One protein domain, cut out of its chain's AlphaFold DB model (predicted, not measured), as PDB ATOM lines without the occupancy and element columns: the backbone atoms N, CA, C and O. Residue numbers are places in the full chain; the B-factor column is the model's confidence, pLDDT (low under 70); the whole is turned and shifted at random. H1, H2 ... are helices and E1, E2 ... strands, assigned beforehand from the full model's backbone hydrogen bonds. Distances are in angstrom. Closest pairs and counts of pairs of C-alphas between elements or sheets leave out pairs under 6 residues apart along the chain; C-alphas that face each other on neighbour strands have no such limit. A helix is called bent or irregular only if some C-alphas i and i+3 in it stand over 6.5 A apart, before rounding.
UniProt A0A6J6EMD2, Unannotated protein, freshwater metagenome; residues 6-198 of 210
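This is residues 6 to 198 of the 210 residues of the protein "Unannotated protein" of freshwater metagenome (UniProt A0A6J6EMD2). Crossed helices meet around H4: H1 and H2 pack on it, and H8, the longest helix, meets it with residues 161 to 165 while its other end meets H7. H5 reaches away from this body as an arm that touches no helix, and the small antiparallel sheet of E1 and E2 lies near the middle beside short H6. The 193 printed residues have ten named helices and two named strands, in the order H1 to H4, E1, H5, E2, H6 to H10. The class is mostly helix; the whole is only just compact, close to loose, with a radius of gyration of the C-alphas of 19.2 A and spans of 57 by 45 by 38 A.

H1, residues 6 to 15, touches H2, residues 19 to 36, about perpendicular at 86 degrees, closest at C-alphas 14 and 21, 3.9 A. H2 is irregular, with C-alphas 23 and 26 7.3 A apart and a kink of 46 degrees near residue 26. H3, residues 46 to 53, and H4, residues 58 to 72, form a helical hairpin and only just touch, with 3 pairs of C-alphas within 8 A, closest 52 and 61, 6.3 A. H4 touches H1 with residues 63 to 68 alone, closest at C-alphas 12 and 64, 5.3 A. E1, residues 75 to 77, is antiparallel to E2, residues 109 to 111; N 76 and O 110 are within hydrogen-bond range at 2.7 A. H5, residues 80 to 96, touches no helix. H6, residues 113 to 116, only just touches H10, residues 187 to 196, with 3 pairs, closest at C-alphas 114 and 193, 6.8 A. H7, residues 134 to 139, and H8, residues 145 to 165, form a helical hairpin, closest at C-alphas 138 and 145, 5.1 A. H8 touches H4 with residues 161 to 165 alone, a steep tilt of 51 degrees, opposite ways, closest at C-alphas 62 and 165, 4.9 A. H9, residues 169 to 177, touches no helix. Every O i to N i+4 pair is within hydrogen-bond range in H1, H3, H4, H5, H7, H8, H9 and H10; H2 has 9 of 14, and H6 is too short for such a pair.

H1 begins at C-alpha 6, (27.600, 37.186, -7.273). H2 is 26.1 A long, H4 20.3 A, H5 24.1 A and H8 30.0 A. H5 ends at C-alpha 96, (1.409, 50.200, -40.980), and H10 at C-alpha 196, (35.441, 57.699, -26.945).

The C-alphas farthest apart, of Arg 19 and Val 96, are 59.6 A apart. The printed part has no cut. The links H5 to E2 and H6 to H7 are long. The model's pLDDT is under 70 in residues 176 to 198.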
ATOM      1  N   ASN A   6      27.053  37.964  -8.387       95.38
ATOM      2  CA  ASN A   6      27.600  37.186  -7.273       95.38
ATOM      3  C   ASN A   6      28.409  35.985  -7.773       95.38
ATOM      4  O   ASN A   6      29.416  35.626  -7.151       95.38
ATOM      5  N   HIS A   7      28.010  35.389  -8.899       96.94
ATOM      6  CA  HIS A   7      28.789  34.342  -9.554       96.94
ATOM      7  C   HIS A   7      30.078  34.918 -10.139       96.94
ATOM      8  O   HIS A   7      31.147  34.375  -9.866       96.94
ATOM      9  N   TRP A   8      30.018  36.065 -10.822       97.88
ATOM     10  CA  TRP A   8      31.219  36.761 -11.300       97.88
ATOM     11  C   TRP A   8      32.198  37.089 -10.168       97.88
ATOM     12  O   TRP A   8      33.388  36.810 -10.280       97.88
ATOM     13  N   VAL A   9      31.706  37.596  -9.034       97.56
ATOM     14  CA  VAL A   9      32.518  37.869  -7.835       97.56
ATOM     15  C   VAL A   9      33.118  36.586  -7.260       97.56
ATOM     16  O   VAL A   9      34.275  36.578  -6.838       97.56
ATOM     17  N   SER A  10      32.354  35.497  -7.230       98.00
ATOM     18  CA  SER A  10      32.825  34.197  -6.747       98.00
ATOM     19  C   SER A  10      33.945  33.632  -7.623       98.00
ATOM     20  O   SER A  10      34.952  33.153  -7.099       98.00
ATOM     21  N   LEU A  11      33.809  33.757  -8.944       98.38
ATOM     22  CA  LEU A  11      34.825  33.355  -9.914       98.38
ATOM     23  C   LEU A  11      36.056  34.276  -9.868       98.38
ATOM     24  O   LEU A  11      37.178  33.782  -9.886       98.38
ATOM     25  N   ALA A  12      35.878  35.592  -9.703       98.12
ATOM     26  CA  ALA A  12      36.976  36.545  -9.497       98.12
ATOM     27  C   ALA A  12      37.813  36.198  -8.260       98.12
ATOM     28  O   ALA A  12      39.041  36.165  -8.326       98.12
ATOM     29  N   LYS A  13      37.151  35.851  -7.150       98.12
ATOM     30  CA  LYS A  13      37.817  35.348  -5.941       98.12
ATOM     31  C   LYS A  13      38.592  34.056  -6.202       98.12
ATOM     32  O   LYS A  13      39.683  33.899  -5.664       98.12
ATOM     33  N   ALA A  14      38.038  33.136  -6.995       98.19
ATOM     34  CA  ALA A  14      38.726  31.899  -7.361       98.19
ATOM     35  C   ALA A  14      39.992  32.190  -8.182       98.19
ATOM     36  O   ALA A  14      41.063  31.685  -7.850       98.19
ATOM     37  N   ASN A  15      39.876  33.066  -9.183       98.06
ATOM     38  CA  ASN A  15      40.965  33.464 -10.071       98.06
ATOM     39  C   ASN A  15      42.114  34.166  -9.329       98.06
ATOM     40  O   ASN A  15      43.280  33.909  -9.609       98.06
ATOM     41  N   CYS A  16      41.811  35.013  -8.338       96.69
ATOM     42  CA  CYS A  16      42.841  35.694  -7.544       96.69
ATOM     43  C   CYS A  16      43.360  34.877  -6.342       96.69
ATOM     44  O   CYS A  16      44.120  35.401  -5.526       96.69
ATOM     45  N   GLY A  17      42.955  33.607  -6.210       95.88
ATOM     46  CA  GLY A  17      43.408  32.713  -5.138       95.88
ATOM     47  C   GLY A  17      42.850  33.049  -3.749       95.88
ATOM     48  O   GLY A  17      43.409  32.632  -2.736       95.88
ATOM     49  N   HIS A  18      41.757  33.808  -3.668       96.25
ATOM     50  CA  HIS A  18      41.124  34.148  -2.398       96.25
ATOM     51  C   HIS A  18      40.470  32.909  -1.765       96.25
ATOM     52  O   HIS A  18      39.760  32.164  -2.440       96.25
ATOM     53  N   ARG A  19      40.619  32.727  -0.443       96.62
ATOM     54  CA  ARG A  19      40.114  31.540   0.284       96.62
ATOM     55  C   ARG A  19      38.623  31.262   0.036       96.62
ATOM     56  O   ARG A  19      38.235  30.139  -0.249       96.62
ATOM     57  N   ASP A  20      37.786  32.304   0.057       95.81
ATOM     58  CA  ASP A  20      36.338  32.172  -0.171       95.81
ATOM     59  C   ASP A  20      35.987  31.749  -1.615       95.81
ATOM     60  O   ASP A  20      34.855  31.347  -1.886       95.81
ATOM     61  N   GLY A  21      36.934  31.890  -2.547       96.19
ATOM     62  CA  GLY A  21      36.803  31.507  -3.950       96.19
ATOM     63  C   GLY A  21      37.222  30.068  -4.239       96.19
ATOM     64  O   GLY A  21      36.905  29.554  -5.304       96.19
ATOM     65  N   GLU A  22      37.898  29.389  -3.308       96.75
ATOM     66  CA  GLU A  22      38.504  28.072  -3.545       96.75
ATOM     67  C   GLU A  22      37.507  27.037  -4.081       96.75
ATOM     68  O   GLU A  22      37.792  26.345  -5.058       96.75
ATOM     69  N   ARG A  23      36.300  26.997  -3.510       97.38
ATOM     70  CA  ARG A  23      35.232  26.080  -3.940       97.38
ATOM     71  C   ARG A  23      34.749  26.300  -5.380       97.38
ATOM     72  O   ARG A  23      34.067  25.439  -5.918       97.38
ATOM     73  N   PHE A  24      35.065  27.444  -5.985       98.00
ATOM     74  CA  PHE A  24      34.662  27.801  -7.347       98.00
ATOM     75  C   PHE A  24      35.782  27.609  -8.375       98.00
ATOM     76  O   PHE A  24      35.548  27.853  -9.554       98.00
ATOM     77  N   ARG A  25      36.975  27.148  -7.970       97.62
ATOM     78  CA  ARG A  25      38.121  26.951  -8.876       97.62
ATOM     79  C   ARG A  25      37.800  25.970 -10.007       97.62
ATOM     80  O   ARG A  25      37.929  26.322 -11.167       97.62
ATOM     81  N   GLN A  26      37.254  24.802  -9.665       98.12
ATOM     82  CA  GLN A  26      36.842  23.812 -10.664       98.12
ATOM     83  C   GLN A  26      35.754  24.352 -11.602       98.12
ATOM     84  O   GLN A  26      35.754  24.050 -12.789       98.12
ATOM     85  N   ALA A  27      34.816  25.147 -11.074       97.69
ATOM     86  CA  ALA A  27      33.789  25.765 -11.904       97.69
ATOM     87  C   ALA A  27      34.412  26.757 -12.893       97.69
ATOM     88  O   ALA A  27      34.055  26.724 -14.063       97.69
ATOM     89  N   LEU A  28      35.363  27.589 -12.453       98.25
ATOM     90  CA  LEU A  28      36.092  28.498 -13.336       98.25
ATOM     91  C   LEU A  28      36.778  27.737 -14.477       98.25
ATOM     92  O   LEU A  28      36.540  28.080 -15.630       98.25
ATOM     93  N   ASP A  29      37.531  26.676 -14.170       98.19
ATOM     94  CA  ASP A  29      38.238  25.873 -15.180       98.19
ATOM     95  C   ASP A  29      37.267  25.317 -16.238       98.19
ATOM     96  O   ASP A  29      37.459  25.512 -17.435       98.19
ATOM     97  N   VAL A  30      36.145  24.726 -15.801       98.12
ATOM     98  CA  VAL A  30      35.116  24.182 -16.706       98.12
ATOM     99  C   VAL A  30      34.499  25.261 -17.598       98.12
ATOM    100  O   VAL A  30      34.227  25.007 -18.770       98.12
ATOM    101  N   LEU A  31      34.244  26.460 -17.065       97.94
ATOM    102  CA  LEU A  31      33.661  27.555 -17.843       97.94
ATOM    103  C   LEU A  31      34.642  28.071 -18.903       97.94
ATOM    104  O   LEU A  31      34.236  28.335 -20.037       97.94
ATOM    105  N   VAL A  32      35.924  28.185 -18.551       97.75
ATOM    106  CA  VAL A  32      36.988  28.606 -19.472       97.75
ATOM    107  C   VAL A  32      37.195  27.575 -20.576       97.75
ATOM    108  O   VAL A  32      37.255  27.950 -21.750       97.75
ATOM    109  N   ASP A  33      37.220  26.288 -20.232       98.06
ATOM    110  CA  ASP A  33      37.314  25.197 -21.205       98.06
ATOM    111  C   ASP A  33      36.100  25.179 -22.140       98.06
ATOM    112  O   ASP A  33      36.249  25.122 -23.362       98.06
ATOM    113  N   ALA A  34      34.885  25.297 -21.591       97.62
ATOM    114  CA  ALA A  34      33.654  25.307 -22.379       97.62
ATOM    115  C   ALA A  34      33.590  26.495 -23.351       97.62
ATOM    116  O   ALA A  34      33.150  26.324 -24.490       97.62
ATOM    117  N   ARG A  35      34.056  27.681 -22.933       96.31
ATOM    118  CA  ARG A  35      34.182  28.851 -23.815       96.31
ATOM    119  C   ARG A  35      35.225  28.602 -24.904       96.31
ATOM    120  O   ARG A  35      34.938  28.812 -26.079       96.31
ATOM    121  N   SER A  36      36.417  28.147 -24.526       95.75
ATOM    122  CA  SER A  36      37.545  27.957 -25.451       95.75
ATOM    123  C   SER A  36      37.259  26.881 -26.502       95.75
ATOM    124  O   SER A  36      37.693  27.001 -27.643       95.75
ATOM    125  N   ALA A  37      36.476  25.862 -26.143       96.88
ATOM    126  CA  ALA A  37      35.997  24.826 -27.055       96.88
ATOM    127  C   ALA A  37      34.780  25.251 -27.906       96.88
ATOM    128  O   ALA A  37      34.293  24.454 -28.706       96.88
ATOM    129  N   GLY A  38      34.237  26.460 -27.712       94.81
ATOM    130  CA  GLY A  38      33.009  26.919 -28.373       94.81
ATOM    131  C   GLY A  38      31.738  26.179 -27.930       94.81
ATOM    132  O   GLY A  38      30.700  26.298 -28.577       94.81
ATOM    133  N   GLY A  39      31.797  25.409 -26.839       95.69
ATOM    134  CA  GLY A  39      30.673  24.626 -26.320       95.69
ATOM    135  C   GLY A  39      29.669  25.444 -25.504       95.69
ATOM    136  O   GLY A  39      28.538  25.003 -25.301       95.69
ATOM    137  N   ALA A  40      30.061  26.632 -25.031       96.56
ATOM    138  CA  ALA A  40      29.183  27.544 -24.308       96.56
ATOM    139  C   ALA A  40      29.583  29.015 -24.489       96.56
ATOM    140  O   ALA A  40      30.761  29.350 -24.586       96.56
ATOM    141  N   VAL A  41      28.582  29.900 -24.452       96.50
ATOM    142  CA  VAL A  41      28.755  31.359 -24.380       96.50
ATOM    143  C   VAL A  41      28.212  31.858 -23.042       96.50
ATOM    144  O   VAL A  41      27.132  31.437 -22.602       96.50
ATOM    145  N   PHE A  42      28.947  32.768 -22.404       97.50
ATOM    146  CA  PHE A  42      28.615  33.349 -21.100       97.50
ATOM    147  C   PHE A  42      28.458  34.867 -21.217       97.50
ATOM    148  O   PHE A  42      29.345  35.597 -20.779       97.50
ATOM    149  N   PRO A  43      27.381  35.360 -21.854       97.00
ATOM    150  CA  PRO A  43      27.274  36.777 -22.150       97.00
ATOM    151  C   PRO A  43      27.066  37.612 -20.885       97.00
ATOM    152  O   PRO A  43      26.412  37.170 -19.936       97.00
ATOM    153  N   ILE A  44      27.575  38.842 -20.911       96.50
ATOM    154  CA  ILE A  44      27.241  39.900 -19.948       96.50
ATOM    155  C   ILE A  44      26.163  40.827 -20.528       96.50
ATOM    156  O   ILE A  44      25.837  40.744 -21.706       96.50
ATOM    157  N   SER A  45      25.579  41.704 -19.719       92.69
ATOM    158  CA  SER A  45      24.607  42.702 -20.195       92.69
ATOM    159  C   SER A  45      25.031  44.115 -19.805       92.69
ATOM    160  O   SER A  45      25.977  44.305 -19.036       92.69
ATOM    161  N   ASP A  46      24.292  45.115 -20.285       89.88
ATOM    162  CA  ASP A  46      24.374  46.498 -19.806       89.88
ATOM    163  C   ASP A  46      24.311  46.575 -18.270       89.88
ATOM    164  O   ASP A  46      25.094  47.285 -17.636       89.88
ATOM    165  N   SER A  47      23.448  45.762 -17.658       90.94
ATOM    166  CA  SER A  47      23.299  45.666 -16.206       90.94
ATOM    167  C   SER A  47      24.587  45.206 -15.527       90.94
ATOM    168  O   SER A  47      24.940  45.743 -14.479       90.94
ATOM    169  N   THR A  48      25.346  44.291 -16.140       93.81
ATOM    170  CA  THR A  48      26.660  43.881 -15.623       93.81
ATOM    171  C   THR A  48      27.627  45.061 -15.585       93.81
ATOM    172  O   THR A  48      28.268  45.287 -14.558       93.81
ATOM    173  N   PHE A  49      27.701  45.860 -16.656       92.38
ATOM    174  CA  PHE A  49      28.544  47.059 -16.683       92.38
ATOM    175  C   PHE A  49      28.135  48.061 -15.590       92.38
ATOM    176  O   PHE A  49      28.990  48.544 -14.846       92.38
ATOM    177  N   PHE A  50      26.832  48.321 -15.435       89.56
ATOM    178  CA  PHE A  50      26.306  49.209 -14.391       89.56
ATOM    179  C   PHE A  50      26.568  48.710 -12.969       89.56
ATOM    180  O   PHE A  50      26.768  49.500 -12.047       89.56
ATOM    181  N   GLU A  51      26.495  47.406 -12.739       91.50
ATOM    182  CA  GLU A  51      26.728  46.825 -11.423       91.50
ATOM    183  C   GLU A  51      28.209  46.855 -11.048       91.50
ATOM    184  O   GLU A  51      28.552  47.256  -9.932       91.50
ATOM    185  N   VAL A  52      29.093  46.519 -11.992       93.44
ATOM    186  CA  VAL A  52      30.545  46.615 -11.800       93.44
ATOM    187  C   VAL A  52      30.960  48.065 -11.552       93.44
ATOM    188  O   VAL A  52      31.768  48.319 -10.655       93.44
ATOM    189  N   SER A  53      30.362  49.040 -12.247       87.31
ATOM    190  CA  SER A  53      30.692  50.459 -12.055       87.31
ATOM    191  C   SER A  53      30.354  50.984 -10.650       87.31
ATOM    192  O   SER A  53      30.941  51.968 -10.208       87.31
ATOM    193  N   LYS A  54      29.427  50.342  -9.922       88.50
ATOM    194  CA  LYS A  54      29.062  50.712  -8.536       88.50
ATOM    195  C   LYS A  54      30.076  50.225  -7.497       88.50
ATOM    196  O   LYS A  54      30.044  50.665  -6.344       88.50
ATOM    197  N   ILE A  55      30.976  49.318  -7.867       91.25
ATOM    198  CA  ILE A  55      32.015  48.812  -6.972       91.25
ATOM    199  C   ILE A  55      33.079  49.892  -6.803       91.25
ATOM    200  O   ILE A  55      33.746  50.270  -7.756       91.25
ATOM    201  N   LYS A  56      33.286  50.374  -5.574       88.62
ATOM    202  CA  LYS A  56      34.223  51.481  -5.305       88.62
ATOM    203  C   LYS A  56      35.690  51.091  -5.469       88.62
ATOM    204  O   LYS A  56      36.500  51.892  -5.919       88.62
ATOM    205  N   GLN A  57      36.046  49.870  -5.080       92.19
ATOM    206  CA  GLN A  57      37.439  49.437  -5.052       92.19
ATOM    207  C   GLN A  57      37.927  49.097  -6.464       92.19
ATOM    208  O   GLN A  57      37.476  48.114  -7.052       92.19
ATOM    209  N   PHE A  58      38.897  49.865  -6.973       92.19
ATOM    210  CA  PHE A  58      39.501  49.642  -8.293       92.19
ATOM    211  C   PHE A  58      40.023  48.213  -8.465       92.19
ATOM    212  O   PHE A  58      39.710  47.555  -9.451       92.19
ATOM    213  N   ARG A  59      40.746  47.691  -7.464       94.44
ATOM    214  CA  ARG A  59      41.255  46.313  -7.491       94.44
ATOM    215  C   ARG A  59      40.136  45.288  -7.701       94.44
ATOM    216  O   ARG A  59      40.291  44.386  -8.508       94.44
ATOM    217  N   GLN A  60      38.999  45.453  -7.029       95.25
ATOM    218  CA  GLN A  60      37.873  44.531  -7.167       95.25
ATOM    219  C   GLN A  60      37.247  44.591  -8.567       95.25
ATOM    220  O   GLN A  60      36.918  43.548  -9.128       95.25
ATOM    221  N   ARG A  61      37.110  45.789  -9.156       96.00
ATOM    222  CA  ARG A  61      36.652  45.944 -10.548       96.00
ATOM    223  C   ARG A  61      37.636  45.324 -11.539       96.00
ATOM    224  O   ARG A  61      37.218  44.631 -12.460       96.00
ATOM    225  N   ARG A  62      38.937  45.515 -11.312       96.38
ATOM    226  CA  ARG A  62      40.016  44.920 -12.106       96.38
ATOM    227  C   ARG A  62      39.969  43.386 -12.085       96.38
ATOM    228  O   ARG A  62      40.039  42.777 -13.152       96.38
ATOM    229  N   ASP A  63      39.829  42.789 -10.901       97.44
ATOM    230  CA  ASP A  63      39.761  41.332 -10.725       97.44
ATOM    231  C   ASP A  63      38.501  40.749 -11.400       97.44
ATOM    232  O   ASP A  63      38.551  39.684 -12.015       97.44
ATOM    233  N   LEU A  64      37.372  41.469 -11.334       97.62
ATOM    234  CA  LEU A  64      36.145  41.119 -12.058       97.62
ATOM    235  C   LEU A  64      36.328  41.196 -13.574       97.62
ATOM    236  O   LEU A  64      35.941  40.265 -14.274       97.62
ATOM    237  N   ARG A  65      36.934  42.277 -14.073       97.50
ATOM    238  CA  ARG A  65      37.223  42.477 -15.498       97.50
ATOM    239  C   ARG A  65      38.052  41.328 -16.068       97.50
ATOM    240  O   ARG A  65      37.712  40.836 -17.133       97.50
ATOM    241  N   ASP A  66      39.066  40.849 -15.340       97.94
ATOM    242  CA  ASP A  66      39.897  39.715 -15.783       97.94
ATOM    243  C   ASP A  66      39.095  38.423 -15.962       97.94
ATOM    244  O   ASP A  66      39.239  37.729 -16.966       97.94
ATOM    245  N   VAL A  67      38.218  38.100 -15.011       98.19
ATOM    246  CA  VAL A  67      37.402  36.881 -15.100       98.19
ATOM    247  C   VAL A  67      36.278  37.011 -16.119       98.19
ATOM    248  O   VAL A  67      36.001  36.054 -16.841       98.19
ATOM    249  N   ILE A  68      35.648  38.183 -16.209       98.12
ATOM    250  CA  ILE A  68      34.663  38.468 -17.253       98.12
ATOM    251  C   ILE A  68      35.317  38.280 -18.619       98.12
ATOM    252  O   ILE A  68      34.762  37.570 -19.450       98.12
ATOM    253  N   GLU A  69      36.508  38.826 -18.849       97.81
ATOM    254  CA  GLU A  69      37.232  38.635 -20.106       97.81
ATOM    255  C   GLU A  69      37.502  37.157 -20.401       97.81
ATOM    256  O   GLU A  69      37.215  36.667 -21.492       97.81
ATOM    257  N   MET A  70      38.009  36.432 -19.405       97.38
ATOM    258  CA  MET A  70      38.397  35.034 -19.551       97.38
ATOM    259  C   MET A  70      37.212  34.133 -19.919       97.38
ATOM    260  O   MET A  70      37.337  33.287 -20.805       97.38
ATOM    261  N   VAL A  71      36.065  34.334 -19.262       98.12
ATOM    262  CA  VAL A  71      34.888  33.456 -19.363       98.12
ATOM    263  C   VAL A  71      33.880  33.947 -20.403       98.12
ATOM    264  O   VAL A  71      33.369  33.145 -21.179       98.12
ATOM    265  N   SER A  72      33.581  35.247 -20.444       97.56
ATOM    266  CA  SER A  72      32.621  35.804 -21.412       97.56
ATOM    267  C   SER A  72      33.259  36.124 -22.756       97.56
ATOM    268  O   SER A  72      32.557  36.170 -23.761       97.56
ATOM    269  N   GLY A  73      34.567  36.405 -22.793       96.50
ATOM    270  CA  GLY A  73      35.201  36.989 -23.973       96.50
ATOM    271  C   GLY A  73      34.612  38.335 -24.385       96.50
ATOM    272  O   GLY A  73      34.797  38.721 -25.530       96.50
ATOM    273  N   TYR A  74      33.874  39.003 -23.493       96.00
ATOM    274  CA  TYR A  74      33.042  40.174 -23.768       96.00
ATOM    275  C   TYR A  74      31.912  39.948 -24.774       96.00
ATOM    276  O   TYR A  74      31.420  40.908 -25.366       96.00
ATOM    277  N   SER A  75      31.443  38.705 -24.925       96.25
ATOM    278  CA  SER A  75      30.122  38.477 -25.503       96.25
ATOM    279  C   SER A  75      29.063  39.160 -24.641       96.25
ATOM    280  O   SER A  75      29.104  39.088 -23.409       96.25
ATOM    281  N   VAL A  76      28.099  39.806 -25.280       95.00
ATOM    282  CA  VAL A  76      27.051  40.576 -24.624       95.00
ATOM    283  C   VAL A  76      25.680  40.179 -25.135       95.00
ATOM    284  O   VAL A  76      25.511  39.854 -26.306       95.00
ATOM    285  N   VAL A  77      24.694  40.242 -24.250       94.75
ATOM    286  CA  VAL A  77      23.286  40.271 -24.634       94.75
ATOM    287  C   VAL A  77      22.816  41.722 -24.633       94.75
ATOM    288  O   VAL A  77      23.075  42.465 -23.681       94.75
ATOM    289  N   THR A  78      22.150  42.136 -25.708       90.81
ATOM    290  CA  THR A  78      21.572  43.478 -25.825       90.81
ATOM    291  C   THR A  78      20.547  43.722 -24.718       90.81
ATOM    292  O   THR A  78      19.828  42.807 -24.305       90.81
ATOM    293  N   SER A  79      20.471  44.960 -24.222       86.00
ATOM    294  CA  SER A  79      19.552  45.289 -23.135       86.00
ATOM    295  C   SER A  79      18.095  44.978 -23.484       86.00
ATOM    296  O   SER A  79      17.625  45.132 -24.616       86.00
ATOM    297  N   ARG A  80      17.331  44.605 -22.456       87.19
ATOM    298  CA  ARG A  80      15.900  44.325 -22.599       87.19
ATOM    299  C   ARG A  80      15.112  45.535 -23.111       87.19
ATOM    300  O   ARG A  80      14.135  45.347 -23.826       87.19
ATOM    301  N   SER A  81      15.491  46.759 -22.735       86.75
ATOM    302  CA  SER A  81      14.783  47.966 -23.189       86.75
ATOM    303  C   SER A  81      14.973  48.212 -24.685       86.75
ATOM    304  O   SER A  81      14.038  48.642 -25.357       86.75
ATOM    305  N   VAL A  82      16.153  47.889 -25.215       86.88
ATOM    306  CA  VAL A  82      16.448  47.961 -26.648       86.88
ATOM    307  C   VAL A  82      15.699  46.865 -27.402       86.88
ATOM    308  O   VAL A  82      15.038  47.164 -28.391       86.88
ATOM    309  N   ILE A  83      15.708  45.627 -26.892       89.62
ATOM    310  CA  ILE A  83      14.928  44.522 -27.477       89.62
ATOM    311  C   ILE A  83      13.442  44.893 -27.547       89.62
ATOM    312  O   ILE A  83      12.842  44.797 -28.609       89.62
ATOM    313  N   ALA A  84      12.862  45.407 -26.459       91.75
ATOM    314  CA  ALA A  84      11.463  45.838 -26.445       91.75
ATOM    315  C   ALA A  84      11.178  46.951 -27.469       91.75
ATOM    316  O   ALA A  84      10.101  47.008 -28.054       91.75
ATOM    317  N   THR A  85      12.148  47.835 -27.702       90.56
ATOM    318  CA  THR A  85      12.035  48.895 -28.709       90.56
ATOM    319  C   THR A  85      12.001  48.311 -30.127       90.56
ATOM    320  O   THR A  85      11.161  48.720 -30.926       90.56
ATOM    321  N   HIS A  86      12.836  47.309 -30.419       90.44
ATOM    322  CA  HIS A  86      12.799  46.583 -31.693       90.44
ATOM    323  C   HIS A  86      11.515  45.756 -31.859       90.44
ATOM    324  O   HIS A  86      10.963  45.700 -32.951       90.44
ATOM    325  N   GLU A  87      11.006  45.142 -30.787       92.38
ATOM    326  CA  GLU A  87       9.728  44.414 -30.809       92.38
ATOM    327  C   GLU A  87       8.554  45.345 -31.148       92.38
ATOM    328  O   GLU A  87       7.669  44.972 -31.918       92.38
ATOM    329  N   ILE A  88       8.558  46.572 -30.612       93.75
ATOM    330  CA  ILE A  88       7.555  47.593 -30.941       93.75
ATOM    331  C   ILE A  88       7.683  48.034 -32.403       93.75
ATOM    332  O   ILE A  88       6.664  48.134 -33.080       93.75
ATOM    333  N   GLU A  89       8.900  48.287 -32.894       93.12
ATOM    334  CA  GLU A  89       9.127  48.633 -34.305       93.12
ATOM    335  C   GLU A  89       8.626  47.525 -35.233       93.12
ATOM    336  O   GLU A  89       7.830  47.801 -36.123       93.12
ATOM    337  N   ALA A  90       8.977  46.267 -34.962       91.69
ATOM    338  CA  ALA A  90       8.522  45.128 -35.754       91.69
ATOM    339  C   ALA A  90       6.987  44.996 -35.767       91.69
ATOM    340  O   ALA A  90       6.393  44.736 -36.813       91.69
ATOM    341  N   ALA A  91       6.326  45.219 -34.625       94.88
ATOM    342  CA  ALA A  91       4.866  45.205 -34.544       94.88
ATOM    343  C   ALA A  91       4.218  46.366 -35.327       94.88
ATOM    344  O   ALA A  91       3.146  46.202 -35.913       94.88
ATOM    345  N   LEU A  92       4.850  47.544 -35.344       94.88
ATOM    346  CA  LEU A  92       4.397  48.682 -36.146       94.88
ATOM    347  C   LEU A  92       4.619  48.436 -37.640       94.88
ATOM    348  O   LEU A  92       3.714  48.703 -38.428       94.88
ATOM    349  N   ASP A  93       5.766  47.881 -38.017       94.56
ATOM    350  CA  ASP A  93       6.091  47.529 -39.397       94.56
ATOM    351  C   ASP A  93       5.068  46.542 -39.981       94.56
ATOM    352  O   ASP A  93       4.667  46.674 -41.139       94.56
ATOM    353  N   GLU A  94       4.582  45.593 -39.173       95.31
ATOM    354  CA  GLU A  94       3.506  44.674 -39.561       95.31
ATOM    355  C   GLU A  94       2.154  45.391 -39.745       95.31
ATOM    356  O   GLU A  94       1.390  45.059 -40.654       95.31
ATOM    357  N   LEU A  95       1.852  46.391 -38.910       95.94
ATOM    358  CA  LEU A  95       0.551  47.065 -38.894       95.94
ATOM    359  C   LEU A  95       0.413  48.170 -39.952       95.94
ATOM    360  O   LEU A  95      -0.654  48.317 -40.551       95.94
ATOM    361  N   VAL A  96       1.451  48.989 -40.136       95.88
ATOM    362  CA  VAL A  96       1.409  50.200 -40.980       95.88
ATOM    363  C   VAL A  96       2.434  50.194 -42.117       95.88
ATOM    364  O   VAL A  96       2.439  51.116 -42.935       95.88
ATOM    365  N   GLY A  97       3.238  49.137 -42.216       93.38
ATOM    366  CA  GLY A  97       4.310  48.987 -43.193       93.38
ATOM    367  C   GLY A  97       5.675  49.436 -42.652       93.38
ATOM    368  O   GLY A  97       5.725  50.216 -41.702       93.38
ATOM    369  N   PRO A  98       6.784  48.976 -43.266       92.38
ATOM    370  CA  PRO A  98       8.130  49.191 -42.744       92.38
ATOM    371  C   PRO A  98       8.529  50.660 -42.596       92.38
ATOM    372  O   PRO A  98       8.303  51.476 -43.498       92.38
ATOM    373  N   SER A  99       9.214  50.981 -41.500       88.12
ATOM    374  CA  SER A  99       9.845  52.284 -41.304       88.12
ATOM    375  C   SER A  99      10.858  52.601 -42.414       88.12
ATOM    376  O   SER A  99      11.714  51.794 -42.773       88.12
ATOM    377  N   SER A 100      10.834  53.838 -42.922       88.19
ATOM    378  CA  SER A 100      11.892  54.354 -43.814       88.19
ATOM    379  C   SER A 100      13.194  54.687 -43.072       88.19
ATOM    380  O   SER A 100      14.200  55.026 -43.698       88.19
ATOM    381  N   ARG A 101      13.171  54.624 -41.735       85.12
ATOM    382  CA  ARG A 101      14.297  54.874 -40.831       85.12
ATOM    383  C   ARG A 101      14.263  53.845 -39.693       85.12
ATOM    384  O   ARG A 101      13.831  54.200 -38.598       85.12
ATOM    385  N   PRO A 102      14.643  52.585 -39.960       83.62
ATOM    386  CA  PRO A 102      14.668  51.551 -38.933       83.62
ATOM    387  C   PRO A 102      15.665  51.902 -37.821       83.62
ATOM    388  O   PRO A 102      16.678  52.560 -38.086       83.62
ATOM    389  N   ILE A 103      15.390  51.469 -36.589       78.81
ATOM    390  CA  ILE A 103      16.144  51.870 -35.388       78.81
ATOM    391  C   ILE A 103      17.624  51.479 -35.480       78.81
ATOM    392  O   ILE A 103      18.485  52.293 -35.141       78.81
ATOM    393  N   ASN A 104      17.923  50.283 -35.992       75.38
ATOM    394  CA  ASN A 104      19.208  49.817 -36.532       75.38
ATOM    395  C   ASN A 104      19.095  48.310 -36.865       75.38
ATOM    396  O   ASN A 104      18.064  47.684 -36.638       75.38
ATOM    397  N   SER A 105      20.161  47.712 -37.408       72.25
ATOM    398  CA  SER A 105      20.304  46.251 -37.466       72.25
ATOM    399  C   SER A 105      21.229  45.784 -36.341       72.25
ATOM    400  O   SER A 105      22.356  46.274 -36.208       72.25
ATOM    401  N   MET A 106      20.755  44.865 -35.493       72.44
ATOM    402  CA  MET A 106      21.554  44.305 -34.398       72.44
ATOM    403  C   MET A 106      21.311  42.819 -34.201       72.44
ATOM    404  O   MET A 106      20.168  42.364 -34.208       72.44
ATOM    405  N   ASP A 107      22.399  42.105 -33.933       86.12
ATOM    406  CA  ASP A 107      22.350  40.794 -33.307       86.12
ATOM    407  C   ASP A 107      22.168  40.988 -31.797       86.12
ATOM    408  O   ASP A 107      22.859  41.793 -31.172       86.12
ATOM    409  N   TYR A 108      21.219  40.264 -31.196       89.88
ATOM    410  CA  TYR A 108      20.923  40.391 -29.761       89.88
ATOM    411  C   TYR A 108      21.940  39.687 -28.857       89.88
ATOM    412  O   TYR A 108      21.935  39.899 -27.643       89.88
ATOM    413  N   LEU A 109      22.784  38.837 -29.442       92.94
ATOM    414  CA  LEU A 109      23.956  38.241 -28.818       92.94
ATOM    415  C   LEU A 109      25.155  38.620 -29.680       92.94
ATOM    416  O   LEU A 109      25.281  38.131 -30.798       92.94
ATOM    417  N   ASP A 110      26.008  39.487 -29.158       91.94
ATOM    418  CA  ASP A 110      27.099  40.082 -29.924       91.94
ATOM    419  C   ASP A 110      28.318  40.323 -29.025       91.94
ATOM    420  O   ASP A 110      28.467  39.658 -27.998       91.94
ATOM    421  N   TRP A 111      29.199  41.246 -29.388       92.81
ATOM    422  CA  TRP A 111      30.442  41.539 -28.704       92.81
ATOM    423  C   TRP A 111      30.577  43.027 -28.372       92.81
ATOM    424  O   TRP A 111      30.224  43.908 -29.155       92.81
ATOM    425  N   GLY A 112      31.115  43.304 -27.187       90.50
ATOM    426  CA  GLY A 112      31.534  44.643 -26.795       90.50
ATOM    427  C   GLY A 112      30.461  45.530 -26.166       90.50
ATOM    428  O   GLY A 112      29.256  45.272 -26.184       90.50
ATOM    429  N   VAL A 113      30.934  46.610 -25.539       89.06
ATOM    430  CA  VAL A 113      30.118  47.475 -24.676       89.06
ATOM    431  C   VAL A 113      28.987  48.158 -25.446       89.06
ATOM    432  O   VAL A 113      27.854  48.171 -24.975       89.06
ATOM    433  N   ALA A 114      29.257  48.665 -26.650       87.81
ATOM    434  CA  ALA A 114      28.271  49.379 -27.459       87.81
ATOM    435  C   ALA A 114      27.028  48.521 -27.738       87.81
ATOM    436  O   ALA A 114      25.897  48.983 -27.569       87.81
ATOM    437  N   ARG A 115      27.235  47.242 -28.071       89.56
ATOM    438  CA  ARG A 115      26.159  46.292 -28.381       89.56
ATOM    439  C   ARG A 115      25.303  45.958 -27.162       89.56
ATOM    440  O   ARG A 115      24.087  45.816 -27.293       89.56
ATOM    441  N   ALA A 116      25.892  45.938 -25.963       90.25
ATOM    442  CA  ALA A 116      25.137  45.778 -24.719       90.25
ATOM    443  C   ALA A 116      24.127  46.923 -24.518       90.25
ATOM    444  O   ALA A 116      23.007  46.693 -24.065       90.25
ATOM    445  N   PHE A 117      24.500  48.143 -24.922       87.19
ATOM    446  CA  PHE A 117      23.664  49.347 -24.851       87.19
ATOM    447  C   PHE A 117      22.786  49.581 -26.091       87.19
ATOM    448  O   PHE A 117      22.132  50.620 -26.179       87.19
ATOM    449  N   GLY A 118      22.747  48.643 -27.043       84.75
ATOM    450  CA  GLY A 118      21.945  48.774 -28.262       84.75
ATOM    451  C   GLY A 118      22.474  49.794 -29.270       84.75
ATOM    452  O   GLY A 118      21.718  50.308 -30.094       84.75
ATOM    453  N   MET A 119      23.759  50.122 -29.189       84.44
ATOM    454  CA  MET A 119      24.436  50.977 -30.156       84.44
ATOM    455  C   MET A 119      25.087  50.115 -31.238       84.44
ATOM    456  O   MET A 119      25.450  48.960 -31.007       84.44
ATOM    457  N   VAL A 120      25.270  50.680 -32.432       77.81
ATOM    458  CA  VAL A 120      26.138  50.057 -33.438       77.81
ATOM    459  C   VAL A 120      27.574  50.148 -32.919       77.81
ATOM    460  O   VAL A 120      28.033  51.242 -32.598       77.81
ATOM    461  N   GLY A 121      28.231  48.997 -32.762       74.31
ATOM    462  CA  GLY A 121      29.623  48.909 -32.317       74.31
ATOM    463  C   GLY A 121      30.624  49.236 -33.426       74.31
ATOM    464  O   GLY A 121      30.231  49.597 -34.539       74.31
ATOM    465  N   GLY A 122      31.909  49.075 -33.111       76.00
ATOM    466  CA  GLY A 122      33.009  49.419 -34.004       76.00
ATOM    467  C   GLY A 122      33.341  50.912 -34.011       76.00
ATOM    468  O   GLY A 122      32.488  51.787 -33.836       76.00
ATOM    469  N   PHE A 123      34.618  51.210 -34.221       79.88
ATOM    470  CA  PHE A 123      35.082  52.582 -34.358       79.88
ATOM    471  C   PHE A 123      34.817  53.130 -35.753       79.88
ATOM    472  O   PHE A 123      34.926  52.426 -36.758       79.88
ATOM    473  N   ARG A 124      34.521  54.428 -35.798       83.75
ATOM    474  CA  ARG A 124      34.368  55.187 -37.034       83.75
ATOM    475  C   ARG A 124      35.320  56.367 -37.033       83.75
ATOM    476  O   ARG A 124      35.561  56.982 -35.996       83.75
ATOM    477  N   VAL A 125      35.848  56.677 -38.207       84.06
ATOM    478  CA  VAL A 125      36.715  57.829 -38.439       84.06
ATOM    479  C   VAL A 125      35.898  58.885 -39.160       84.06
ATOM    480  O   VAL A 125      35.324  58.612 -40.212       84.06
ATOM    481  N   PHE A 126      35.869  60.091 -38.601       85.25
ATOM    482  CA  PHE A 126      35.193  61.236 -39.196       85.25
ATOM    483  C   PHE A 126      36.205  62.316 -39.577       85.25
ATOM    484  O   PHE A 126      37.199  62.509 -38.874       85.25
ATOM    485  N   ASP A 127      35.950  63.010 -40.684       87.44
ATOM    486  CA  ASP A 127      36.707  64.205 -41.056       87.44
ATOM    487  C   ASP A 127      36.268  65.440 -40.239       87.44
ATOM    488  O   ASP A 127      35.313  65.394 -39.459       87.44
ATOM    489  N   ASP A 128      36.952  66.572 -40.433       87.31
ATOM    490  CA  ASP A 128      36.640  67.831 -39.737       87.31
ATOM    491  C   ASP A 128      35.244  68.389 -40.081       87.31
ATOM    492  O   ASP A 128      34.706  69.226 -39.355       87.31
ATOM    493  N   ALA A 129      34.645  67.933 -41.184       89.12
ATOM    494  CA  ALA A 129      33.288  68.281 -41.591       89.12
ATOM    495  C   ALA A 129      32.228  67.317 -41.018       89.12
ATOM    496  O   ALA A 129      31.031  67.548 -41.206       89.12
ATOM    497  N   GLY A 130      32.643  66.273 -40.291       83.88
ATOM    498  CA  GLY A 130      31.768  65.274 -39.684       83.88
ATOM    499  C   GLY A 130      31.302  64.174 -40.640       83.88
ATOM    500  O   GLY A 130      30.350  63.462 -40.318       83.88
ATOM    501  N   ASN A 131      31.933  64.017 -41.808       89.50
ATOM    502  CA  ASN A 131      31.632  62.919 -42.726       89.50
ATOM    503  C   ASN A 131      32.341  61.643 -42.275       89.50
ATOM    504  O   ASN A 131      33.509  61.688 -41.892       89.50
ATOM    505  N   ASP A 132      31.654  60.502 -42.356       86.81
ATOM    506  CA  ASP A 132      32.259  59.192 -42.101       86.81
ATOM    507  C   ASP A 132      33.235  58.847 -43.237       86.81
ATOM    508  O   ASP A 132      32.833  58.613 -44.379       86.81
ATOM    509  N   VAL A 133      34.525  58.838 -42.912       92.38
ATOM    510  CA  VAL A 133      35.634  58.532 -43.822       92.38
ATOM    511  C   VAL A 133      36.321  57.219 -43.452       92.38
ATOM    512  O   VAL A 133      37.426  56.953 -43.920       92.38
ATOM    513  N   THR A 134      35.679  56.368 -42.642       89.25
ATOM    514  CA  THR A 134      36.267  55.118 -42.125       89.25
ATOM    515  C   THR A 134      36.809  54.228 -43.240       89.25
ATOM    516  O   THR A 134      37.923  53.721 -43.136       89.25
ATOM    517  N   ALA A 135      36.067  54.074 -44.341       93.06
ATOM    518  CA  ALA A 135      36.490  53.243 -45.467       93.06
ATOM    519  C   ALA A 135      37.765  53.774 -46.149       93.06
ATOM    520  O   ALA A 135      38.673  52.996 -46.440       93.06
ATOM    521  N   SER A 136      37.849  55.090 -46.365       93.19
ATOM    522  CA  SER A 136      39.033  55.730 -46.947       93.19
ATOM    523  C   SER A 136      40.213  55.684 -45.980       93.19
ATOM    524  O   SER A 136      41.303  55.286 -46.371       93.19
ATOM    525  N   ALA A 137      39.986  55.982 -44.697       92.44
ATOM    526  CA  ALA A 137      41.007  55.908 -43.653       92.44
ATOM    527  C   ALA A 137      41.586  54.491 -43.506       92.44
ATOM    528  O   ALA A 137      42.796  54.335 -43.352       92.44
ATOM    529  N   ARG A 138      40.739  53.458 -43.611       94.12
ATOM    530  CA  ARG A 138      41.153  52.049 -43.636       94.12
ATOM    531  C   ARG A 138      41.985  51.720 -44.874       94.12
ATOM    532  O   ARG A 138      43.000  51.038 -44.761       94.12
ATOM    533  N   ALA A 139      41.574  52.192 -46.051       95.94
ATOM    534  CA  ALA A 139      42.283  51.936 -47.307       95.94
ATOM    535  C   ALA A 139      43.647  52.647 -47.384       95.94
ATOM    536  O   ALA A 139      44.593  52.099 -47.946       95.94
ATOM    537  N   GLU A 140      43.745  53.847 -46.816       95.00
ATOM    538  CA  GLU A 140      44.934  54.707 -46.848       95.00
ATOM    539  C   GLU A 140      45.852  54.520 -45.630       95.00
ATOM    540  O   GLU A 140      46.866  55.212 -45.501       95.00
ATOM    541  N   PHE A 141      45.518  53.598 -44.720       94.88
ATOM    542  CA  PHE A 141      46.293  53.390 -43.505       94.88
ATOM    543  C   PHE A 141      47.744  53.002 -43.848       94.88
ATOM    544  O   PHE A 141      47.945  52.080 -44.641       94.88
ATOM    545  N   PRO A 142      48.779  53.640 -43.259       93.44
ATOM    546  CA  PRO A 142      50.174  53.446 -43.680       93.44
ATOM    547  C   PRO A 142      50.678  51.996 -43.651       93.44
ATOM    548  O   PRO A 142      51.600  51.651 -44.386       93.44
ATOM    549  N   GLN A 143      50.090  51.156 -42.798       95.44
ATOM    550  CA  GLN A 143      50.429  49.734 -42.645       95.44
ATOM    551  C   GLN A 143      49.423  48.799 -43.346       95.44
ATOM    552  O   GLN A 143      49.528  47.581 -43.238       95.44
ATOM    553  N   GLY A 144      48.470  49.366 -44.089       95.19
ATOM    554  CA  GLY A 144      47.419  48.661 -44.816       95.19
ATOM    555  C   GLY A 144      46.132  48.422 -44.009       95.19
ATOM    556  O   GLY A 144      46.103  48.647 -42.797       95.19
ATOM    557  N   PRO A 145      45.062  47.948 -44.678       94.50
ATOM    558  CA  PRO A 145      43.748  47.728 -44.065       94.50
ATOM    559  C   PRO A 145      43.745  46.735 -42.900       94.50
ATOM    560  O   PRO A 145      43.024  46.944 -41.932       94.50
ATOM    561  N   ASP A 146      44.561  45.683 -42.964       95.94
ATOM    562  CA  ASP A 146      44.595  44.661 -41.910       95.94
ATOM    563  C   ASP A 146      45.172  45.235 -40.608       95.94
ATOM    564  O   ASP A 146      44.622  45.028 -39.532       95.94
ATOM    565  N   ALA A 147      46.227  46.053 -40.706       93.88
ATOM    566  CA  ALA A 147      46.802  46.741 -39.553       93.88
ATOM    567  C   ALA A 147      45.851  47.799 -38.967       93.88
ATOM    568  O   ALA A 147      45.881  48.059 -37.764       93.88
ATOM    569  N   PHE A 148      45.005  48.412 -39.801       93.31
ATOM    570  CA  PHE A 148      43.921  49.277 -39.331       93.31
ATOM    571  C   PHE A 148      42.909  48.466 -38.515       93.31
ATOM    572  O   PHE A 148      42.583  48.847 -37.393       93.31
ATOM    573  N   ASP A 149      42.448  47.333 -39.049       92.31
ATOM    574  CA  ASP A 149      41.464  46.480 -38.381       92.31
ATOM    575  C   ASP A 149      42.000  45.933 -37.051       92.31
ATOM    576  O   ASP A 149      41.294  45.970 -36.044       92.31
ATOM    577  N   GLU A 150      43.262  45.496 -37.012       93.56
ATOM    578  CA  GLU A 150      43.927  45.049 -35.783       93.56
ATOM    579  C   GLU A 150      44.031  46.169 -34.739       93.56
ATOM    580  O   GLU A 150      43.715  45.951 -33.567       93.56
ATOM    581  N   LEU A 151      44.430  47.378 -35.155       92.38
ATOM    582  CA  LEU A 151      44.532  48.532 -34.262       92.38
ATOM    583  C   LEU A 151      43.176  48.880 -33.642       92.38
ATOM    584  O   LEU A 151      43.087  49.125 -32.439       92.38
ATOM    585  N   PHE A 152      42.120  48.911 -34.453       89.62
ATOM    586  CA  PHE A 152      40.788  49.258 -33.973       89.62
ATOM    587  C   PHE A 152      40.143  48.139 -33.151       89.62
ATOM    588  O   PHE A 152      39.429  48.436 -32.191       89.62
ATOM    589  N   ALA A 153      40.448  46.874 -33.445       90.06
ATOM    590  CA  ALA A 153      40.054  45.748 -32.604       90.06
ATOM    591  C   ALA A 153      40.727  45.805 -31.221       90.06
ATOM    592  O   ALA A 153      40.053  45.612 -30.206       90.06
ATOM    593  N   ASP A 154      42.028  46.121 -31.151       92.06
ATOM    594  CA  ASP A 154      42.698  46.341 -29.864       92.06
ATOM    595  C   ASP A 154      42.103  47.552 -29.140       92.06
ATOM    596  O   ASP A 154      41.770  47.448 -27.961       92.06
ATOM    597  N   ALA A 155      41.861  48.666 -29.837       89.69
ATOM    598  CA  ALA A 155      41.218  49.834 -29.241       89.69
ATOM    599  C   ALA A 155      39.845  49.494 -28.629       89.69
ATOM    600  O   ALA A 155      39.524  49.969 -27.537       89.69
ATOM    601  N   GLU A 156      39.048  48.636 -29.277       89.50
ATOM    602  CA  GLU A 156      37.719  48.254 -28.775       89.50
ATOM    603  C   GLU A 156      37.837  47.338 -27.560       89.50
ATOM    604  O   GLU A 156      37.135  47.515 -26.563       89.50
ATOM    605  N   LEU A 157      38.809  46.427 -27.583       92.56
ATOM    606  CA  LEU A 157      39.150  45.604 -26.433       92.56
ATOM    607  C   LEU A 157      39.604  46.455 -25.235       92.56
ATOM    608  O   LEU A 157      39.152  46.226 -24.107       92.56
ATOM    609  N   GLN A 158      40.468  47.451 -25.458       91.94
ATOM    610  CA  GLN A 158      40.918  48.361 -24.404       91.94
ATOM    611  C   GLN A 158      39.773  49.223 -23.867       91.94
ATOM    612  O   GLN A 158      39.690  49.421 -22.653       91.94
ATOM    613  N   LEU A 159      38.854  49.674 -24.728       88.50
ATOM    614  CA  LEU A 159      37.636  50.374 -24.319       88.50
ATOM    615  C   LEU A 159      36.785  49.505 -23.383       88.50
ATOM    616  O   LEU A 159      36.385  49.948 -22.309       88.50
ATOM    617  N   ILE A 160      36.526  48.245 -23.735       92.56
ATOM    618  CA  ILE A 160      35.714  47.360 -22.887       92.56
ATOM    619  C   ILE A 160      36.398  47.124 -21.532       92.56
ATOM    620  O   ILE A 160      35.757  47.216 -20.476       92.56
ATOM    621  N   ARG A 161      37.716  46.873 -21.549       94.56
ATOM    622  CA  ARG A 161      38.532  46.715 -20.337       94.56
ATOM    623  C   ARG A 161      38.482  47.965 -19.459       94.56
ATOM    624  O   ARG A 161      38.353  47.828 -18.240       94.56
ATOM    625  N   SER A 162      38.572  49.157 -20.051       90.94
ATOM    626  CA  SER A 162      38.559  50.433 -19.326       90.94
ATOM    627  C   SER A 162      37.185  50.730 -18.722       90.94
ATOM    628  O   SER A 162      37.108  51.138 -17.562       90.94
ATOM    629  N   VAL A 163      36.093  50.441 -19.440       90.31
ATOM    630  CA  VAL A 163      34.724  50.622 -18.933       90.31
ATOM    631  C   VAL A 163      34.462  49.729 -17.717       90.31
ATOM    632  O   VAL A 163      33.891  50.197 -16.732       90.31
ATOM    633  N   LEU A 164      34.899  48.464 -17.744       93.62
ATOM    634  CA  LEU A 164      34.722  47.546 -16.611       93.62
ATOM    635  C   LEU A 164      35.651  47.860 -15.436       93.62
ATOM    636  O   LEU A 164      35.218  47.840 -14.285       93.62
ATOM    637  N   ALA A 165      36.927  48.151 -15.697       91.75
ATOM    638  CA  ALA A 165      37.876  48.476 -14.635       91.75
ATOM    639  C   ALA A 165      37.589  49.847 -14.000       91.75
ATOM    640  O   ALA A 165      37.874  50.054 -12.815       91.75
ATOM    641  N   GLY A 166      36.989  50.773 -14.752       87.75
ATOM    642  CA  GLY A 166      36.862  52.177 -14.374       87.75
ATOM    643  C   GLY A 166      38.228  52.859 -14.211       87.75
ATOM    644  O   GLY A 166      39.264  52.232 -14.437       87.75
ATOM    645  N   PRO A 167      38.255  54.132 -13.781       86.56
ATOM    646  CA  PRO A 167      39.511  54.837 -13.557       86.56
ATOM    647  C   PRO A 167      40.310  54.177 -12.428       86.56
ATOM    648  O   PRO A 167      39.753  53.727 -11.416       86.56
ATOM    649  N   SER A 168      41.622  54.138 -12.610       86.94
ATOM    650  CA  SER A 168      42.593  53.873 -11.557       86.94
ATOM    651  C   SER A 168      42.580  54.992 -10.504       86.94
ATOM    652  O   SER A 168      42.033  56.070 -10.747       86.94
ATOM    653  N   PRO A 169      43.169  54.771  -9.313       85.31
ATOM    654  CA  PRO A 169      43.232  55.803  -8.278       85.31
ATOM    655  C   PRO A 169      43.892  57.113  -8.737       85.31
ATOM    656  O   PRO A 169      43.450  58.185  -8.325       85.31
ATOM    657  N   ASP A 170      44.909  57.025  -9.600       83.81
ATOM    658  CA  ASP A 170      45.628  58.190 -10.128       83.81
ATOM    659  C   ASP A 170      44.756  58.960 -11.134       83.81
ATOM    660  O   ASP A 170      44.576  60.169 -10.999       83.81
ATOM    661  N   GLU A 171      44.096  58.260 -12.062       82.44
ATOM    662  CA  GLU A 171      43.131  58.872 -12.992       82.44
ATOM    663  C   GLU A 171      41.929  59.475 -12.251       82.44
ATOM    664  O   GLU A 171      41.406  60.519 -12.634       82.44
ATOM    665  N   GLU A 172      41.467  58.845 -11.167       79.44
ATOM    666  CA  GLU A 172      40.374  59.383 -10.357       79.44
ATOM    667  C   GLU A 172      40.781  60.692  -9.663       79.44
ATOM    668  O   GLU A 172      39.962  61.609  -9.544       79.44
ATOM    669  N   LEU A 173      42.041  60.810  -9.235       76.56
ATOM    670  CA  LEU A 173      42.585  62.056  -8.705       76.56
ATOM    671  C   LEU A 173      42.610  63.145  -9.785       76.56
ATOM    672  O   LEU A 173      42.125  64.248  -9.535       76.56
ATOM    673  N   GLU A 174      43.100  62.835 -10.984       75.38
ATOM    674  CA  GLU A 174      43.125  63.771 -12.115       75.38
ATOM    675  C   GLU A 174      41.719  64.234 -12.520       75.38
ATOM    676  O   GLU A 174      41.465  65.431 -12.663       75.38
ATOM    677  N   LEU A 175      40.764  63.308 -12.621       72.62
ATOM    678  CA  LEU A 175      39.373  63.623 -12.948       72.62
ATOM    679  C   LEU A 175      38.725  64.523 -11.889       72.62
ATOM    680  O   LEU A 175      37.987  65.450 -12.233       72.62
ATOM    681  N   ARG A 176      39.029  64.300 -10.604       69.88
ATOM    682  CA  ARG A 176      38.571  65.172  -9.512       69.88
ATOM    683  C   ARG A 176      39.179  66.569  -9.597       69.88
ATOM    684  O   ARG A 176      38.467  67.540  -9.345       69.88
ATOM    685  N   LEU A 177      40.451  66.682  -9.977       68.00
ATOM    686  CA  LEU A 177      41.114  67.971 -10.203       68.00
ATOM    687  C   LEU A 177      40.499  68.733 -11.388       68.00
ATOM    688  O   LEU A 177      40.391  69.956 -11.336       68.00
ATOM    689  N   LEU A 178      40.011  68.017 -12.404       64.94
ATOM    690  CA  LEU A 178      39.270  68.570 -13.544       64.94
ATOM    691  C   LEU A 178      37.787  68.869 -13.239       64.94
ATOM    692  O   LEU A 178      37.024  69.206 -14.143       64.94
ATOM    693  N   GLY A 179      37.355  68.759 -11.978       49.28
ATOM    694  CA  GLY A 179      35.990  69.082 -11.550       49.28
ATOM    695  C   GLY A 179      34.958  67.975 -11.792       49.28
ATOM    696  O   GLY A 179      33.771  68.190 -11.542       49.28
ATOM    697  N   SER A 180      35.378  66.780 -12.223       52.09
ATOM    698  CA  SER A 180      34.490  65.616 -12.271       52.09
ATOM    699  C   SER A 180      34.308  65.041 -10.869       52.09
ATOM    700  O   SER A 180      35.265  64.655 -10.195       52.09
ATOM    701  N   ARG A 181      33.057  64.959 -10.402       49.97
ATOM    702  CA  ARG A 181      32.728  64.318  -9.124       49.97
ATOM    703  C   ARG A 181      32.895  62.804  -9.275       49.97
ATOM    704  O   ARG A 181      31.998  62.110  -9.742       49.97
ATOM    705  N   GLY A 182      34.075  62.298  -8.913       43.53
ATOM    706  CA  GLY A 182      34.348  60.863  -8.825       43.53
ATOM    707  C   GLY A 182      33.406  60.215  -7.812       43.53
ATOM    708  O   GLY A 182      33.625  60.331  -6.606       43.53
ATOM    709  N   GLY A 183      32.325  59.609  -8.303       42.22
ATOM    710  CA  GLY A 183      31.326  58.932  -7.478       42.22
ATOM    711  C   GLY A 183      29.894  58.926  -8.019       42.22
ATOM    712  O   GLY A 183      29.148  58.035  -7.623       42.22
ATOM    713  N   ASP A 184      29.524  59.841  -8.924       37.00
ATOM    714  CA  ASP A 184      28.137  59.958  -9.396       37.00
ATOM    715  C   ASP A 184      27.921  59.273 -10.764       37.00
ATOM    716  O   ASP A 184      28.397  59.708 -11.812       37.00
ATOM    717  N   ASP A 185      27.135  58.197 -10.681       38.91
ATOM    718  CA  ASP A 185      26.129  57.721 -11.630       38.91
ATOM    719  C   ASP A 185      26.581  56.977 -12.896       38.91
ATOM    720  O   ASP A 185      27.292  57.476 -13.766       38.91
ATOM    721  N   GLY A 186      26.060  55.748 -13.023       38.41
ATOM    722  CA  GLY A 186      26.360  54.719 -14.029       38.41
ATOM    723  C   GLY A 186      26.252  55.115 -15.507       38.41
ATOM    724  O   GLY A 186      26.498  54.292 -16.378       38.41
ATOM    725  N   GLY A 187      25.955  56.374 -15.818       35.72
ATOM    726  CA  GLY A 187      26.067  56.932 -17.157       35.72
ATOM    727  C   GLY A 187      27.503  57.174 -17.622       35.72
ATOM    728  O   GLY A 187      27.665  57.435 -18.802       35.72
ATOM    729  N   ILE A 188      28.544  57.096 -16.778       46.66
ATOM    730  CA  ILE A 188      29.933  57.308 -17.236       46.66
ATOM    731  C   ILE A 188      30.369  56.216 -18.215       46.66
ATOM    732  O   ILE A 188      30.993  56.552 -19.202       46.66
ATOM    733  N   GLY A 189      29.999  54.945 -18.028       43.78
ATOM    734  CA  GLY A 189      30.344  53.882 -18.988       43.78
ATOM    735  C   GLY A 189      29.715  54.104 -20.367       43.78
ATOM    736  O   GLY A 189      30.405  54.018 -21.375       43.78
ATOM    737  N   ALA A 190      28.437  54.493 -20.409       42.94
ATOM    738  CA  ALA A 190      27.715  54.809 -21.646       42.94
ATOM    739  C   ALA A 190      28.116  56.170 -22.251       42.94
ATOM    740  O   ALA A 190      28.217  56.299 -23.467       42.94
ATOM    741  N   LYS A 191      28.390  57.188 -21.422       41.41
ATOM    742  CA  LYS A 191      28.911  58.495 -21.856       41.41
ATOM    743  C   LYS A 191      30.359  58.400 -22.306       41.41
ATOM    744  O   LYS A 191      30.714  59.130 -23.211       41.41
ATOM    745  N   ARG A 192      31.175  57.527 -21.714       43.66
ATOM    746  CA  ARG A 192      32.567  57.272 -22.096       43.66
ATOM    747  C   ARG A 192      32.630  56.407 -23.345       43.66
ATOM    748  O   ARG A 192      33.306  56.810 -24.270       43.66
ATOM    749  N   ALA A 193      31.833  55.341 -23.448       43.22
ATOM    750  CA  ALA A 193      31.657  54.616 -24.707       43.22
ATOM    751  C   ALA A 193      31.158  55.554 -25.822       43.22
ATOM    752  O   ALA A 193      31.715  55.550 -26.910       43.22
ATOM    753  N   GLY A 194      30.188  56.431 -25.536       40.12
ATOM    754  CA  GLY A 194      29.712  57.439 -26.489       40.12
ATOM    755  C   GLY A 194      30.711  58.568 -26.790       40.12
ATOM    756  O   GLY A 194      30.761  59.032 -27.921       40.12
ATOM    757  N   GLN A 195      31.514  59.016 -25.818       40.19
ATOM    758  CA  GLN A 195      32.528  60.068 -26.000       40.19
ATOM    759  C   GLN A 195      33.793  59.542 -26.676       40.19
ATOM    760  O   GLN A 195      34.344  60.251 -27.503       40.19
ATOM    761  N   GLU A 196      34.251  58.330 -26.357       41.62
ATOM    762  CA  GLU A 196      35.441  57.699 -26.945       41.62
ATOM    763  C   GLU A 196      35.142  57.153 -28.352       41.62
ATOM    764  O   GLU A 196      36.003  57.235 -29.220       41.62
ATOM    765  N   MET A 197      33.900  56.736 -28.640       39.66
ATOM    766  CA  MET A 197      33.429  56.446 -30.007       39.66
ATOM    767  C   MET A 197      33.284  57.716 -30.873       39.66
ATOM    768  O   MET A 197      33.252  57.625 -32.097       39.66
ATOM    769  N   TRP A 198      33.221  58.901 -30.248       30.50
ATOM    770  CA  TRP A 198      33.116  60.216 -30.904       30.50
ATOM    771  C   TRP A 198      34.411  61.052 -30.814       30.50
ATOM    772  O   TRP A 198      34.501  62.143 -31.382       30.50
TER     773      TRP A 198